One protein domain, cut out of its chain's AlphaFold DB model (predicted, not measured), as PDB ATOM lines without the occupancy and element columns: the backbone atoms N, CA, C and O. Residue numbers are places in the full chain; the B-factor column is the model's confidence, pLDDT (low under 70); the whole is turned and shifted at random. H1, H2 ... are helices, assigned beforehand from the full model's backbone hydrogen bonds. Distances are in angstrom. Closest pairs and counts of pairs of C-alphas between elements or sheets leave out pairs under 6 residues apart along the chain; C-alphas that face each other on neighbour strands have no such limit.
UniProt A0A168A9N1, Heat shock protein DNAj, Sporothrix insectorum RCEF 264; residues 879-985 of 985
ATOM      1  N   ALA A 879     -42.649 -18.258  -1.144       56.16
ATOM      2  CA  ALA A 879     -43.632 -17.795  -0.141       56.16
ATOM      3  C   ALA A 879     -44.501 -18.959   0.358       56.16
ATOM      4  O   ALA A 879     -45.050 -18.887   1.460       56.16
ATOM      5  N   LEU A 880     -44.352 -20.012  -0.282       55.22
ATOM      6  CA  LEU A 880     -45.150 -21.213   0.042       55.22
ATOM      7  C   LEU A 880     -44.257 -22.255   0.708       55.22
ATOM      8  O   LEU A 880     -44.759 -23.253   1.228       55.22
ATOM      9  N   ALA A 881     -42.869 -22.126   0.693       55.41
ATOM     10  CA  ALA A 881     -41.911 -23.090   1.260       55.41
ATOM     11  C   ALA A 881     -41.582 -22.705   2.706       55.41
ATOM     12  O   ALA A 881     -41.117 -23.550   3.475       55.41
ATOM     13  N   VAL A 882     -42.138 -21.487   3.150       56.66
ATOM     14  CA  VAL A 882     -41.895 -21.103   4.552       56.66
ATOM     15  C   VAL A 882     -43.208 -21.302   5.337       56.66
ATOM     16  O   VAL A 882     -44.282 -20.872   4.908       56.66
ATOM     17  N   PRO A 883     -43.134 -22.333   6.302       50.41
ATOM     18  CA  PRO A 883     -44.277 -22.563   7.201       50.41
ATOM     19  C   PRO A 883     -44.723 -21.262   7.895       50.41
ATOM     20  O   PRO A 883     -43.894 -20.477   8.363       50.41
ATOM     21  N   GLY A 884     -45.906 -20.591   7.309       57.75
ATOM     22  CA  GLY A 884     -46.475 -19.443   8.069       57.75
ATOM     23  C   GLY A 884     -46.640 -18.206   7.178       57.75
ATOM     24  O   GLY A 884     -47.271 -17.235   7.601       57.75
ATOM     25  N   LEU A 885     -46.039 -18.343   5.835       56.94
ATOM     26  CA  LEU A 885     -46.214 -17.188   4.928       56.94
ATOM     27  C   LEU A 885     -47.179 -17.542   3.786       56.94
ATOM     28  O   LEU A 885     -47.131 -18.639   3.227       56.94
ATOM     29  N   GLN A 886     -48.196 -16.879   3.808       60.12
ATOM     30  CA  GLN A 886     -49.377 -17.061   2.945       60.12
ATOM     31  C   GLN A 886     -49.002 -16.835   1.469       60.12
ATOM     32  O   GLN A 886     -48.313 -15.872   1.126       60.12
ATOM     33  N   PRO A 887     -49.219 -17.813   0.682       63.97
ATOM     34  CA  PRO A 887     -48.936 -17.601  -0.747       63.97
ATOM     35  C   PRO A 887     -50.006 -16.728  -1.417       63.97
ATOM     36  O   PRO A 887     -51.175 -16.742  -1.024       63.97
ATOM     37  N   SER A 888     -49.612 -15.568  -1.963       73.50
ATOM     38  CA  SER A 888     -50.432 -14.670  -2.803       73.50
ATOM     39  C   SER A 888     -51.160 -15.450  -3.909       73.50
ATOM     40  O   SER A 888     -50.675 -16.472  -4.397       73.50
ATOM     41  N   SER A 889     -52.660 -15.342  -3.945       77.06
ATOM     42  CA  SER A 889     -53.534 -15.982  -4.956       77.06
ATOM     43  C   SER A 889     -52.928 -15.889  -6.363       77.06
ATOM     44  O   SER A 889     -53.056 -16.830  -7.150       77.06
ATOM     45  N   ALA A 890     -52.206 -14.871  -6.692       82.50
ATOM     46  CA  ALA A 890     -51.591 -14.722  -8.035       82.50
ATOM     47  C   ALA A 890     -50.387 -15.662  -8.192       82.50
ATOM     48  O   ALA A 890     -50.201 -16.244  -9.265       82.50
ATOM     49  N   ALA A 891     -49.580 -15.835  -7.149       80.88
ATOM     50  CA  ALA A 891     -48.431 -16.773  -7.188       80.88
ATOM     51  C   ALA A 891     -48.912 -18.230  -7.261       80.88
ATOM     52  O   ALA A 891     -48.275 -19.053  -7.923       80.88
ATOM     53  N   TRP A 892     -50.093 -18.481  -6.718       83.44
ATOM     54  CA  TRP A 892     -50.679 -19.832  -6.803       83.44
ATOM     55  C   TRP A 892     -51.164 -20.138  -8.226       83.44
ATOM     56  O   TRP A 892     -50.946 -21.245  -8.723       83.44
ATOM     57  N   ASP A 893     -51.788 -19.154  -8.811       87.00
ATOM     58  CA  ASP A 893     -52.253 -19.384 -10.199       87.00
ATOM     59  C   ASP A 893     -51.069 -19.616 -11.145       87.00
ATOM     60  O   ASP A 893     -51.164 -20.448 -12.049       87.00
ATOM     61  N   LYS A 894     -49.938 -18.915 -10.859       87.31
ATOM     62  CA  LYS A 894     -48.747 -19.140 -11.720       87.31
ATOM     63  C   LYS A 894     -48.149 -20.530 -11.460       87.31
ATOM     64  O   LYS A 894     -47.718 -21.195 -12.405       87.31
ATOM     65  N   TYR A 895     -48.235 -20.912 -10.234       87.44
ATOM     66  CA  TYR A 895     -47.719 -22.257  -9.903       87.44
ATOM     67  C   TYR A 895     -48.618 -23.348 -10.502       87.44
ATOM     68  O   TYR A 895     -48.110 -24.341 -11.028       87.44
ATOM     69  N   VAL A 896     -49.895 -23.195 -10.432       90.38
ATOM     70  CA  VAL A 896     -50.818 -24.190 -11.016       90.38
ATOM     71  C   VAL A 896     -50.603 -24.286 -12.530       90.38
ATOM     72  O   VAL A 896     -50.617 -25.389 -13.083       90.38
ATOM     73  N   TYR A 897     -50.409 -23.118 -13.108       92.06
ATOM     74  CA  TYR A 897     -50.151 -23.163 -14.565       92.06
ATOM     75  C   TYR A 897     -48.824 -23.872 -14.862       92.06
ATOM     76  O   TYR A 897     -48.756 -24.680 -15.791       92.06
ATOM     77  N   ALA A 898     -47.790 -23.576 -14.138       89.94
ATOM     78  CA  ALA A 898     -46.484 -24.246 -14.356       89.94
ATOM     79  C   ALA A 898     -46.595 -25.751 -14.068       89.94
ATOM     80  O   ALA A 898     -45.980 -26.555 -14.771       89.94
ATOM     81  N   PHE A 899     -47.393 -26.063 -13.045       92.19
ATOM     82  CA  PHE A 899     -47.551 -27.498 -12.722       92.19
ATOM     83  C   PHE A 899     -48.352 -28.214 -13.811       92.19
ATOM     84  O   PHE A 899     -48.076 -29.377 -14.109       92.19
ATOM     85  N   ARG A 900     -49.301 -27.567 -14.386       93.12
ATOM     86  CA  ARG A 900     -50.010 -28.163 -15.539       93.12
ATOM     87  C   ARG A 900     -49.049 -28.442 -16.699       93.12
ATOM     88  O   ARG A 900     -49.157 -29.489 -17.341       93.12
ATOM     89  N   GLN A 901     -48.170 -27.526 -16.970       93.81
ATOM     90  CA  GLN A 901     -47.173 -27.778 -18.037       93.81
ATOM     91  C   GLN A 901     -46.273 -28.965 -17.671       93.81
ATOM     92  O   GLN A 901     -45.911 -29.750 -18.549       93.81
ATOM     93  N   TYR A 902     -45.945 -28.959 -16.427       93.75
ATOM     94  CA  TYR A 902     -45.132 -30.105 -15.968       93.75
ATOM     95  C   TYR A 902     -45.897 -31.421 -16.153       93.75
ATOM     96  O   TYR A 902     -45.316 -32.409 -16.607       93.75
ATOM     97  N   MET A 903     -47.229 -31.502 -15.850       93.75
ATOM     98  CA  MET A 903     -48.019 -32.740 -16.013       93.75
ATOM     99  C   MET A 903     -48.072 -33.169 -17.484       93.75
ATOM    100  O   MET A 903     -48.000 -34.364 -17.774       93.75
ATOM    101  N   ASN A 904     -48.189 -32.210 -18.361       93.94
ATOM    102  CA  ASN A 904     -48.182 -32.573 -19.798       93.94
ATOM    103  C   ASN A 904     -46.820 -33.127 -20.230       93.94
ATOM    104  O   ASN A 904     -46.769 -34.089 -20.999       93.94
ATOM    105  N   ALA A 905     -45.801 -32.440 -19.738       91.12
ATOM    106  CA  ALA A 905     -44.452 -32.950 -20.081       91.12
ATOM    107  C   ALA A 905     -44.236 -34.348 -19.477       91.12
ATOM    108  O   ALA A 905     -43.579 -35.188 -20.096       91.12
ATOM    109  N   TRP A 906     -44.792 -34.535 -18.253       93.19
ATOM    110  CA  TRP A 906     -44.684 -35.884 -17.647       93.19
ATOM    111  C   TRP A 906     -45.425 -36.921 -18.492       93.19
ATOM    112  O   TRP A 906     -44.935 -38.041 -18.654       93.19
ATOM    113  N   LEU A 907     -46.537 -36.611 -19.025       92.56
ATOM    114  CA  LEU A 907     -47.270 -37.584 -19.866       92.56
ATOM    115  C   LEU A 907     -46.462 -37.961 -21.109       92.56
ATOM    116  O   LEU A 907     -46.460 -39.127 -21.508       92.56
ATOM    117  N   VAL A 908     -45.876 -36.969 -21.660       91.62
ATOM    118  CA  VAL A 908     -45.065 -37.275 -22.857       91.62
ATOM    119  C   VAL A 908     -43.901 -38.198 -22.463       91.62
ATOM    120  O   VAL A 908     -43.593 -39.143 -23.194       91.62
ATOM    121  N   PHE A 909     -43.304 -37.809 -21.360       91.44
ATOM    122  CA  PHE A 909     -42.204 -38.665 -20.869       91.44
ATOM    123  C   PHE A 909     -42.710 -40.089 -20.604       91.44
ATOM    124  O   PHE A 909     -42.061 -41.055 -21.010       91.44
ATOM    125  N   ASN A 910     -43.835 -40.242 -19.927       92.25
ATOM    126  CA  ASN A 910     -44.388 -41.574 -19.626       92.25
ATOM    127  C   ASN A 910     -44.777 -42.336 -20.898       92.25
ATOM    128  O   ASN A 910     -44.587 -43.552 -20.964       92.25
ATOM    129  N   SER A 911     -45.280 -41.649 -21.859       91.38
ATOM    130  CA  SER A 911     -45.653 -42.316 -23.123       91.38
ATOM    131  C   SER A 911     -44.421 -42.876 -23.847       91.38
ATOM    132  O   SER A 911     -44.522 -43.903 -24.521       91.38
ATOM    133  N   ARG A 912     -43.313 -42.241 -23.746       88.88
ATOM    134  CA  ARG A 912     -42.090 -42.728 -24.434       88.88
ATOM    135  C   ARG A 912     -41.612 -44.042 -23.807       88.88
ATOM    136  O   ARG A 912     -41.114 -44.915 -24.520       88.88
ATOM    137  N   PHE A 913     -41.808 -44.203 -22.505       88.81
ATOM    138  CA  PHE A 913     -41.416 -45.477 -21.867       88.81
ATOM    139  C   PHE A 913     -42.345 -46.613 -22.311       88.81
ATOM    140  O   PHE A 913     -41.873 -47.722 -22.573       88.81
ATOM    141  N   VAL A 914     -43.578 -46.269 -22.398       91.00
ATOM    142  CA  VAL A 914     -44.543 -47.289 -22.866       91.00
ATOM    143  C   VAL A 914     -44.251 -47.649 -24.327       91.00
ATOM    144  O   VAL A 914     -44.339 -48.821 -24.699       91.00
ATOM    145  N   ASP A 915     -43.893 -46.657 -25.094       91.19
ATOM    146  CA  ASP A 915     -43.564 -46.940 -26.511       91.19
ATOM    147  C   ASP A 915     -42.339 -47.856 -26.615       91.19
ATOM    148  O   ASP A 915     -42.295 -48.720 -27.493       91.19
ATOM    149  N   HIS A 916     -41.396 -47.622 -25.727       89.19
ATOM    150  CA  HIS A 916     -40.192 -48.485 -25.748       89.19
ATOM    151  C   HIS A 916     -40.567 -49.952 -25.493       89.19
ATOM    152  O   HIS A 916     -40.109 -50.833 -26.222       89.19
ATOM    153  N   PHE A 917     -41.476 -50.193 -24.530       90.81
ATOM    154  CA  PHE A 917     -41.843 -51.586 -24.211       90.81
ATOM    155  C   PHE A 917     -42.765 -52.164 -25.292       90.81
ATOM    156  O   PHE A 917     -42.693 -53.359 -25.582       90.81
ATOM    157  N   GLN A 918     -43.560 -51.282 -25.806       92.75
ATOM    158  CA  GLN A 918     -44.369 -51.754 -26.945       92.75
ATOM    159  C   GLN A 918     -43.486 -52.133 -28.146       92.75
ATOM    160  O   GLN A 918     -43.759 -53.131 -28.814       92.75
ATOM    161  N   ALA A 919     -42.505 -51.297 -28.412       90.25
ATOM    162  CA  ALA A 919     -41.591 -51.619 -29.532       90.25
ATOM    163  C   ALA A 919     -40.851 -52.938 -29.252       90.25
ATOM    164  O   ALA A 919     -40.633 -53.724 -30.177       90.25
ATOM    165  N   ARG A 920     -40.561 -53.164 -27.926       89.81
ATOM    166  CA  ARG A 920     -39.862 -54.426 -27.603       89.81
ATOM    167  C   ARG A 920     -40.800 -55.626 -27.784       89.81
ATOM    168  O   ARG A 920     -40.379 -56.660 -28.309       89.81
ATOM    169  N   ARG A 921     -41.881 -55.423 -27.339       92.81
ATOM    170  CA  ARG A 921     -42.861 -56.506 -27.551       92.81
ATOM    171  C   ARG A 921     -43.047 -56.810 -29.042       92.81
ATOM    172  O   ARG A 921     -43.079 -57.981 -29.427       92.81
ATOM    173  N   SER A 922     -43.219 -55.808 -29.816       92.88
ATOM    174  CA  SER A 922     -43.390 -56.028 -31.267       92.88
ATOM    175  C   SER A 922     -42.148 -56.684 -31.883       92.88
ATOM    176  O   SER A 922     -42.280 -57.516 -32.784       92.88
ATOM    177  N   ALA A 923     -40.962 -56.310 -31.410       88.69
ATOM    178  CA  ALA A 923     -39.728 -56.923 -31.951       88.69
ATOM    179  C   ALA A 923     -39.685 -58.421 -31.611       88.69
ATOM    180  O   ALA A 923     -39.266 -59.226 -32.446       88.69
ATOM    181  N   LEU A 924     -40.209 -58.770 -30.430       90.31
ATOM    182  CA  LEU A 924     -40.207 -60.198 -30.059       90.31
ATOM    183  C   LEU A 924     -41.241 -60.978 -30.880       90.31
ATOM    184  O   LEU A 924     -40.989 -62.126 -31.251       90.31
ATOM    185  N   GLU A 925     -42.318 -60.311 -31.106       91.56
ATOM    186  CA  GLU A 925     -43.340 -60.977 -31.938       91.56
ATOM    187  C   GLU A 925     -42.839 -61.209 -33.369       91.56
ATOM    188  O   GLU A 925     -43.139 -62.247 -33.961       91.56
ATOM    189  N   GLU A 926     -42.136 -60.235 -33.877       89.62
ATOM    190  CA  GLU A 926     -41.572 -60.434 -35.229       89.62
ATOM    191  C   GLU A 926     -40.541 -61.573 -35.228       89.62
ATOM    192  O   GLU A 926     -40.471 -62.337 -36.193       89.62
ATOM    193  N   GLN A 927     -39.882 -61.630 -34.079       87.94
ATOM    194  CA  GLN A 927     -38.907 -62.739 -34.002       87.94
ATOM    195  C   GLN A 927     -39.625 -64.097 -33.912       87.94
ATOM    196  O   GLN A 927     -39.142 -65.084 -34.470       87.94
ATOM    197  N   ARG A 928     -40.675 -63.997 -33.255       89.88
ATOM    198  CA  ARG A 928     -41.450 -65.246 -33.167       89.88
ATOM    199  C   ARG A 928     -42.012 -65.636 -34.542       89.88
ATOM    200  O   ARG A 928     -42.029 -66.820 -34.882       89.88
ATOM    201  N   ARG A 929     -42.388 -64.631 -35.307       91.50
ATOM    202  CA  ARG A 929     -42.950 -64.936 -36.640       91.50
ATOM    203  C   ARG A 929     -41.855 -65.397 -37.607       91.50
ATOM    204  O   ARG A 929     -42.103 -66.273 -38.438       91.50
ATOM    205  N   GLN A 930     -40.693 -64.884 -37.405       87.69
ATOM    206  CA  GLN A 930     -39.658 -65.167 -38.426       87.69
ATOM    207  C   GLN A 930     -38.945 -66.481 -38.097       87.69
ATOM    208  O   GLN A 930     -38.810 -67.338 -38.973       87.69
ATOM    209  N   ASP A 931     -38.592 -66.624 -36.799       84.44
ATOM    210  CA  ASP A 931     -37.661 -67.752 -36.586       84.44
ATOM    211  C   ASP A 931     -38.065 -68.532 -35.333       84.44
ATOM    212  O   ASP A 931     -37.393 -69.496 -34.962       84.44
ATOM    213  N   ASP A 932     -39.420 -68.211 -34.842       88.06
ATOM    214  CA  ASP A 932     -39.896 -68.878 -33.604       88.06
ATOM    215  C   ASP A 932     -38.761 -69.044 -32.587       88.06
ATOM    216  O   ASP A 932     -38.565 -70.129 -32.035       88.06
ATOM    217  N   PHE A 933     -37.892 -68.064 -32.528       86.94
ATOM    218  CA  PHE A 933     -36.799 -68.065 -31.535       86.94
ATOM    219  C   PHE A 933     -35.739 -69.112 -31.888       86.94
ATOM    220  O   PHE A 933     -35.304 -69.884 -31.033       86.94
ATOM    221  N   ALA A 934     -35.429 -69.240 -33.077       86.06
ATOM    222  CA  ALA A 934     -34.442 -70.208 -33.604       86.06
ATOM    223  C   ALA A 934     -33.065 -69.962 -32.970       86.06
ATOM    224  O   ALA A 934     -32.266 -70.896 -32.859       86.06
ATOM    225  N   TRP A 935     -32.854 -68.704 -32.503       86.75
ATOM    226  CA  TRP A 935     -31.558 -68.415 -31.855       86.75
ATOM    227  C   TRP A 935     -31.464 -69.130 -30.496       86.75
ATOM    228  O   TRP A 935     -30.372 -69.246 -29.933       86.75
ATOM    229  N   LEU A 936     -32.544 -69.745 -29.989       86.44
ATOM    230  CA  LEU A 936     -32.444 -70.513 -28.725       86.44
ATOM    231  C   LEU A 936     -31.781 -71.869 -28.967       86.44
ATOM    232  O   LEU A 936     -31.111 -72.389 -28.071       86.44
ATOM    233  N   THR A 937     -31.895 -72.315 -30.179       85.31
ATOM    234  CA  THR A 937     -31.317 -73.655 -30.444       85.31
ATOM    235  C   THR A 937     -30.019 -73.524 -31.244       85.31
ATOM    236  O   THR A 937     -29.311 -74.516 -31.432       85.31
ATOM    237  N   ALA A 938     -29.778 -72.209 -31.586       83.00
ATOM    238  CA  ALA A 938     -28.589 -71.994 -32.435       83.00
ATOM    239  C   ALA A 938     -27.319 -72.094 -31.575       83.00
ATOM    240  O   ALA A 938     -27.358 -71.915 -30.355       83.00
ATOM    241  N   GLU A 939     -26.296 -72.753 -32.113       75.69
ATOM    242  CA  GLU A 939     -25.011 -73.028 -31.424       75.69
ATOM    243  C   GLU A 939     -24.236 -71.732 -31.162       75.69
ATOM    244  O   GLU A 939     -23.474 -71.657 -30.194       75.69
ATOM    245  N   ASN A 940     -24.797 -70.644 -31.815       82.38
ATOM    246  CA  ASN A 940     -24.088 -69.369 -31.564       82.38
ATOM    247  C   ASN A 940     -24.886 -68.505 -30.574       82.38
ATOM    248  O   ASN A 940     -26.093 -68.680 -30.404       82.38
ATOM    249  N   SER A 941     -24.233 -68.138 -29.505       84.44
ATOM    250  CA  SER A 941     -24.817 -67.392 -28.366       84.44
ATOM    251  C   SER A 941     -25.158 -65.953 -28.773       84.44
ATOM    252  O   SER A 941     -25.423 -65.110 -27.912       84.44
ATOM    253  N   GLU A 942     -25.225 -65.703 -29.973       85.62
ATOM    254  CA  GLU A 942     -25.429 -64.301 -30.388       85.62
ATOM    255  C   GLU A 942     -26.884 -63.866 -30.155       85.62
ATOM    256  O   GLU A 942     -27.123 -62.737 -29.722       85.62
ATOM    257  N   GLY A 943     -27.850 -64.744 -30.360       86.06
ATOM    258  CA  GLY A 943     -29.279 -64.409 -30.153       86.06
ATOM    259  C   GLY A 943     -29.607 -64.223 -28.660       86.06
ATOM    260  O   GLY A 943     -30.342 -63.299 -28.306       86.06
ATOM    261  N   VAL A 944     -28.943 -65.095 -27.886       88.62
ATOM    262  CA  VAL A 944     -29.190 -64.991 -26.425       88.62
ATOM    263  C   VAL A 944     -28.517 -63.729 -25.880       88.62
ATOM    264  O   VAL A 944     -29.095 -63.045 -25.032       88.62
ATOM    265  N   ASN A 945     -27.363 -63.403 -26.365       89.94
ATOM    266  CA  ASN A 945     -26.684 -62.168 -25.913       89.94
ATOM    267  C   ASN A 945     -27.446 -60.909 -26.339       89.94
ATOM    268  O   ASN A 945     -27.494 -59.939 -25.580       89.94
ATOM    269  N   THR A 946     -28.002 -60.962 -27.464       87.56
ATOM    270  CA  THR A 946     -28.806 -59.793 -27.894       87.56
ATOM    271  C   THR A 946     -30.053 -59.646 -27.008       87.56
ATOM    272  O   THR A 946     -30.411 -58.527 -26.637       87.56
ATOM    273  N   TYR A 947     -30.604 -60.783 -26.734       89.62
ATOM    274  CA  TYR A 947     -31.803 -60.714 -25.876       89.62
ATOM    275  C   TYR A 947     -31.413 -60.275 -24.458       89.62
ATOM    276  O   TYR A 947     -32.134 -59.487 -23.839       89.62
ATOM    277  N   LEU A 948     -30.308 -60.759 -23.988       90.62
ATOM    278  CA  LEU A 948     -29.834 -60.272 -22.680       90.62
ATOM    279  C   LEU A 948     -29.570 -58.763 -22.708       90.62
ATOM    280  O   LEU A 948     -29.859 -58.074 -21.726       90.62
ATOM    281  N   SER A 949     -28.993 -58.348 -23.790       89.75
ATOM    282  CA  SER A 949     -28.784 -56.888 -23.892       89.75
ATOM    283  C   SER A 949     -30.118 -56.132 -23.877       89.75
ATOM    284  O   SER A 949     -30.212 -55.071 -23.257       89.75
ATOM    285  N   TRP A 950     -31.163 -56.634 -24.529       89.31
ATOM    286  CA  TRP A 950     -32.490 -55.979 -24.490       89.31
ATOM    287  C   TRP A 950     -33.036 -55.951 -23.060       89.31
ATOM    288  O   TRP A 950     -33.622 -54.948 -22.647       89.31
ATOM    289  N   LEU A 951     -32.779 -57.052 -22.299       91.00
ATOM    290  CA  LEU A 951     -33.295 -57.089 -20.917       91.00
ATOM    291  C   LEU A 951     -32.548 -56.079 -20.038       91.00
ATOM    292  O   LEU A 951     -33.153 -55.477 -19.147       91.00
ATOM    293  N   GLU A 952     -31.289 -56.025 -20.282       91.31
ATOM    294  CA  GLU A 952     -30.532 -55.013 -19.521       91.31
ATOM    295  C   GLU A 952     -31.019 -53.592 -19.832       91.31
ATOM    296  O   GLU A 952     -31.153 -52.778 -18.916       91.31
ATOM    297  N   GLN A 953     -31.288 -53.396 -21.081       88.56
ATOM    298  CA  GLN A 953     -31.809 -52.055 -21.444       88.56
ATOM    299  C   GLN A 953     -33.182 -51.813 -20.803       88.56
ATOM    300  O   GLN A 953     -33.448 -50.706 -20.330       88.56
ATOM    301  N   ASP A 954     -33.947 -52.856 -20.816       90.75
ATOM    302  CA  ASP A 954     -35.284 -52.685 -20.200       90.75
ATOM    303  C   ASP A 954     -35.147 -52.457 -18.690       90.75
ATOM    304  O   ASP A 954     -35.921 -51.689 -18.116       90.75
ATOM    305  N   GLY A 955     -34.173 -53.175 -18.112       91.50
ATOM    306  CA  GLY A 955     -33.937 -52.930 -16.674       91.50
ATOM    307  C   GLY A 955     -33.535 -51.474 -16.405       91.50
ATOM    308  O   GLY A 955     -34.009 -50.881 -15.433       91.50
ATOM    309  N   GLU A 956     -32.663 -50.963 -17.189       89.56
ATOM    310  CA  GLU A 956     -32.256 -49.553 -17.017       89.56
ATOM    311  C   GLU A 956     -33.436 -48.593 -17.240       89.56
ATOM    312  O   GLU A 956     -33.573 -47.612 -16.506       89.56
ATOM    313  N   ALA A 957     -34.224 -48.884 -18.236       88.88
ATOM    314  CA  ALA A 957     -35.396 -48.016 -18.501       88.88
ATOM    315  C   ALA A 957     -36.370 -48.053 -17.313       88.88
ATOM    316  O   ALA A 957     -36.896 -47.009 -16.920       88.88
ATOM    317  N   GLN A 958     -36.550 -49.207 -16.766       90.31
ATOM    318  CA  GLN A 958     -37.464 -49.303 -15.610       90.31
ATOM    319  C   GLN A 958     -36.873 -48.570 -14.396       90.31
ATOM    320  O   GLN A 958     -37.614 -47.931 -13.646       90.31
ATOM    321  N   ALA A 959     -35.612 -48.761 -14.218       91.31
ATOM    322  CA  ALA A 959     -34.983 -48.053 -13.089       91.31
ATOM    323  C   ALA A 959     -35.116 -46.530 -13.237       91.31
ATOM    324  O   ALA A 959     -35.437 -45.846 -12.261       91.31
ATOM    325  N   ARG A 960     -34.823 -46.046 -14.390       88.75
ATOM    326  CA  ARG A 960     -34.947 -44.586 -14.608       88.75
ATOM    327  C   ARG A 960     -36.404 -44.128 -14.466       88.75
ATOM    328  O   ARG A 960     -36.655 -43.059 -13.905       88.75
ATOM    329  N   TRP A 961     -37.290 -44.927 -15.001       92.19
ATOM    330  CA  TRP A 961     -38.721 -44.559 -14.880       92.19
ATOM    331  C   TRP A 961     -39.147 -44.574 -13.408       92.19
ATOM    332  O   TRP A 961     -39.857 -43.666 -12.967       92.19
ATOM    333  N   SER A 962     -38.681 -45.607 -12.729       92.69
ATOM    334  CA  SER A 962     -39.107 -45.686 -11.317       92.69
ATOM    335  C   SER A 962     -38.569 -44.486 -10.527       92.69
ATOM    336  O   SER A 962     -39.277 -43.950  -9.672       92.69
ATOM    337  N   ALA A 963     -37.292 -44.135 -10.793       91.88
ATOM    338  CA  ALA A 963     -36.739 -42.947 -10.120       91.88
ATOM    339  C   ALA A 963     -37.525 -41.680 -10.482       91.88
ATOM    340  O   ALA A 963     -37.818 -40.871  -9.599       91.88
ATOM    341  N   ALA A 964     -37.793 -41.492 -11.748       91.00
ATOM    342  CA  ALA A 964     -38.559 -40.297 -12.178       91.00
ATOM    343  C   ALA A 964     -39.993 -40.333 -11.628       91.00
ATOM    344  O   ALA A 964     -40.538 -39.285 -11.271       91.00
ATOM    345  N   HIS A 965     -40.533 -41.469 -11.585       92.44
ATOM    346  CA  HIS A 965     -41.907 -41.587 -11.039       92.44
ATOM    347  C   HIS A 965     -41.911 -41.213  -9.554       92.44
ATOM    348  O   HIS A 965     -42.855 -40.571  -9.090       92.44
ATOM    349  N   ALA A 966     -40.925 -41.742  -8.824       93.19
ATOM    350  CA  ALA A 966     -40.838 -41.358  -7.403       93.19
ATOM    351  C   ALA A 966     -40.767 -39.836  -7.236       93.19
ATOM    352  O   ALA A 966     -41.410 -39.289  -6.337       93.19
ATOM    353  N   GLU A 967     -39.961 -39.167  -8.068       90.62
ATOM    354  CA  GLU A 967     -39.900 -37.693  -8.000       90.62
ATOM    355  C   GLU A 967     -41.249 -37.054  -8.366       90.62
ATOM    356  O   GLU A 967     -41.659 -36.082  -7.727       90.62
ATOM    357  N   HIS A 968     -41.880 -37.590  -9.399       92.81
ATOM    358  CA  HIS A 968     -43.202 -37.060  -9.789       92.81
ATOM    359  C   HIS A 968     -44.218 -37.227  -8.657       92.81
ATOM    360  O   HIS A 968     -45.001 -36.310  -8.397       92.81
ATOM    361  N   GLU A 969     -44.147 -38.318  -7.964       93.44
ATOM    362  CA  GLU A 969     -45.077 -38.543  -6.837       93.44
ATOM    363  C   GLU A 969     -44.825 -37.508  -5.728       93.44
ATOM    364  O   GLU A 969     -45.782 -36.988  -5.149       93.44
ATOM    365  N   GLN A 970     -43.576 -37.359  -5.390       90.94
ATOM    366  CA  GLN A 970     -43.262 -36.335  -4.377       90.94
ATOM    367  C   GLN A 970     -43.769 -34.948  -4.800       90.94
ATOM    368  O   GLN A 970     -44.301 -34.211  -3.967       90.94
ATOM    369  N   ASN A 971     -43.589 -34.669  -6.001       89.88
ATOM    370  CA  ASN A 971     -44.018 -33.332  -6.470       89.88
ATOM    371  C   ASN A 971     -45.546 -33.194  -6.435       89.88
ATOM    372  O   ASN A 971     -46.054 -32.118  -6.115       89.88
ATOM    373  N   VAL A 972     -46.260 -34.256  -6.752       91.56
ATOM    374  CA  VAL A 972     -47.739 -34.178  -6.712       91.56
ATOM    375  C   VAL A 972     -48.197 -34.078  -5.253       91.56
ATOM    376  O   VAL A 972     -49.164 -33.372  -4.960       91.56
ATOM    377  N   ARG A 973     -47.457 -34.748  -4.369       90.81
ATOM    378  CA  ARG A 973     -47.829 -34.624  -2.942       90.81
ATOM    379  C   ARG A 973     -47.602 -33.193  -2.442       90.81
ATOM    380  O   ARG A 973     -48.399 -32.692  -1.645       90.81
ATOM    381  N   MET A 974     -46.457 -32.708  -2.886       86.75
ATOM    382  CA  MET A 974     -46.227 -31.296  -2.502       86.75
ATOM    383  C   MET A 974     -47.318 -30.382  -3.070       86.75
ATOM    384  O   MET A 974     -47.758 -29.457  -2.384       86.75
ATOM    385  N   PHE A 975     -47.689 -30.614  -4.284       88.81
ATOM    386  CA  PHE A 975     -48.761 -29.785  -4.882       88.81
ATOM    387  C   PHE A 975     -50.067 -29.951  -4.098       88.81
ATOM    388  O   PHE A 975     -50.775 -28.966  -3.874       88.81
ATOM    389  N   ARG A 976     -50.339 -31.210  -3.690       88.50
ATOM    390  CA  ARG A 976     -51.577 -31.444  -2.922       88.50
ATOM    391  C   ARG A 976     -51.513 -30.703  -1.575       88.50
ATOM    392  O   ARG A 976     -52.525 -30.160  -1.126       88.50
ATOM    393  N   ALA A 977     -50.415 -30.842  -0.946       85.94
ATOM    394  CA  ALA A 977     -50.266 -30.107   0.322       85.94
ATOM    395  C   ALA A 977     -50.485 -28.602   0.131       85.94
ATOM    396  O   ALA A 977     -51.133 -27.966   0.966       85.94
ATOM    397  N   PHE A 978     -49.986 -28.142  -0.968       81.06
ATOM    398  CA  PHE A 978     -50.175 -26.695  -1.212       81.06
ATOM    399  C   PHE A 978     -51.635 -26.379  -1.544       81.06
ATOM    400  O   PHE A 978     -52.151 -25.345  -1.113       81.06
ATOM    401  N   TRP A 979     -52.157 -27.269  -2.285       85.69
ATOM    402  CA  TRP A 979     -53.588 -27.078  -2.607       85.69
ATOM    403  C   TRP A 979     -54.418 -27.042  -1.320       85.69
ATOM    404  O   TRP A 979     -55.326 -26.217  -1.201       85.69
ATOM    405  N   ASP A 980     -54.228 -27.893  -0.377       85.88
ATOM    406  CA  ASP A 980     -54.990 -27.910   0.890       85.88
ATOM    407  C   ASP A 980     -54.765 -26.614   1.677       85.88
ATOM    408  O   ASP A 980     -55.699 -26.113   2.307       85.88
ATOM    409  N   ARG A 981     -53.564 -26.078   1.626       79.38
ATOM    410  CA  ARG A 981     -53.293 -24.805   2.330       79.38
ATOM    411  C   ARG A 981     -54.035 -23.633   1.678       79.38
ATOM    412  O   ARG A 981     -54.513 -22.743   2.384       79.38
ATOM    413  N   MET A 982     -54.157 -23.689   0.395       79.38
ATOM    414  CA  MET A 982     -54.890 -22.585  -0.274       79.38
ATOM    415  C   MET A 982     -56.390 -22.688   0.017       79.38
ATOM    416  O   MET A 982     -57.060 -21.661   0.134       79.38
ATOM    417  N   LYS A 983     -57.009 -23.935   0.121       76.25
ATOM    418  CA  LYS A 983     -58.461 -24.074   0.385       76.25
ATOM    419  C   LYS A 983     -58.789 -23.671   1.826       76.25
ATOM    420  O   LYS A 983     -59.908 -23.234   2.101       76.25
ATOM    421  N   GLN A 984     -57.889 -23.939   2.715       73.69
ATOM    422  CA  GLN A 984     -58.162 -23.542   4.117       73.69
ATOM    423  C   GLN A 984     -58.163 -22.021   4.271       73.69
ATOM    424  O   GLN A 984     -58.642 -21.508   5.285       73.69
ATOM    425  N   GLN A 985     -57.940 -21.317   3.136       58.84
ATOM    426  CA  GLN A 985     -58.145 -19.848   3.184       58.84
ATOM    427  C   GLN A 985     -59.599 -19.480   2.890       58.84
ATOM    428  O   GLN A 985     -60.105 -18.502   3.444       58.84
TER     429      GLN A 985
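What this domain is: This is residues 879 to 985 of the 985 residues of the protein "Heat shock protein DNAj" of Sporothrix insectorum RCEF 264 (UniProt A0A168A9N1). Two long helices, H1 and H2, make a helical hairpin drawn out into a rod: H1 runs the length of the rod, the link from 932 to 941 turns at one end, and H2 runs back beside H1, crossing it at a small angle. At the other end, residues 879 to 888 form a small loop before H1, and at the turn residues 937 to 942 stick out. The printed part has 107 residues with two named helices, H1 then H2, and no named strand; the class is all helix. It is extended, with a radius of gyration of the C-alphas of 22.6 A and spans of 71 by 21 by 16 A.

Where its parts are: The longest helix by residues is H1, residues 889 to 931, 62.7 A from first to last C-alpha. Its C-alpha 889 is at (-53.534, -15.982, -4.956) and its C-alpha 931 at (-37.661, -67.752, -36.586). H2, residues 942 to 983, measures 60.5 A and ends with C-alpha 983 at (-58.461, -24.074, 0.385).

How they stand to each other: H1 and H2 form a helical hairpin and run opposite ways at a shallow tilt of 19 degrees. They touch, with 4 pairs of C-alphas within 8 A. The closest C-alphas are those of Phe 913 and Ala 957, 7.3 A apart. H1 touches H2 with residues 910 to 917 alone, and H2 touches H1 with residues 954 to 961 alone. Their centres are 10.7 A apart. In both helices every O i to N i+4 pair is within hydrogen-bond range.

The domain as a whole: The two C-alphas farthest apart are those of Glu 939 and Gln 985, at 71.6 A. The printed part has no cut and ends at residue 985, the chain's last residue. The link from H1 to H2, 10 residues, is short. The mean pLDDT of the printed part is 85.6; residues 879 to 887 and residue 985 of this model are under 70.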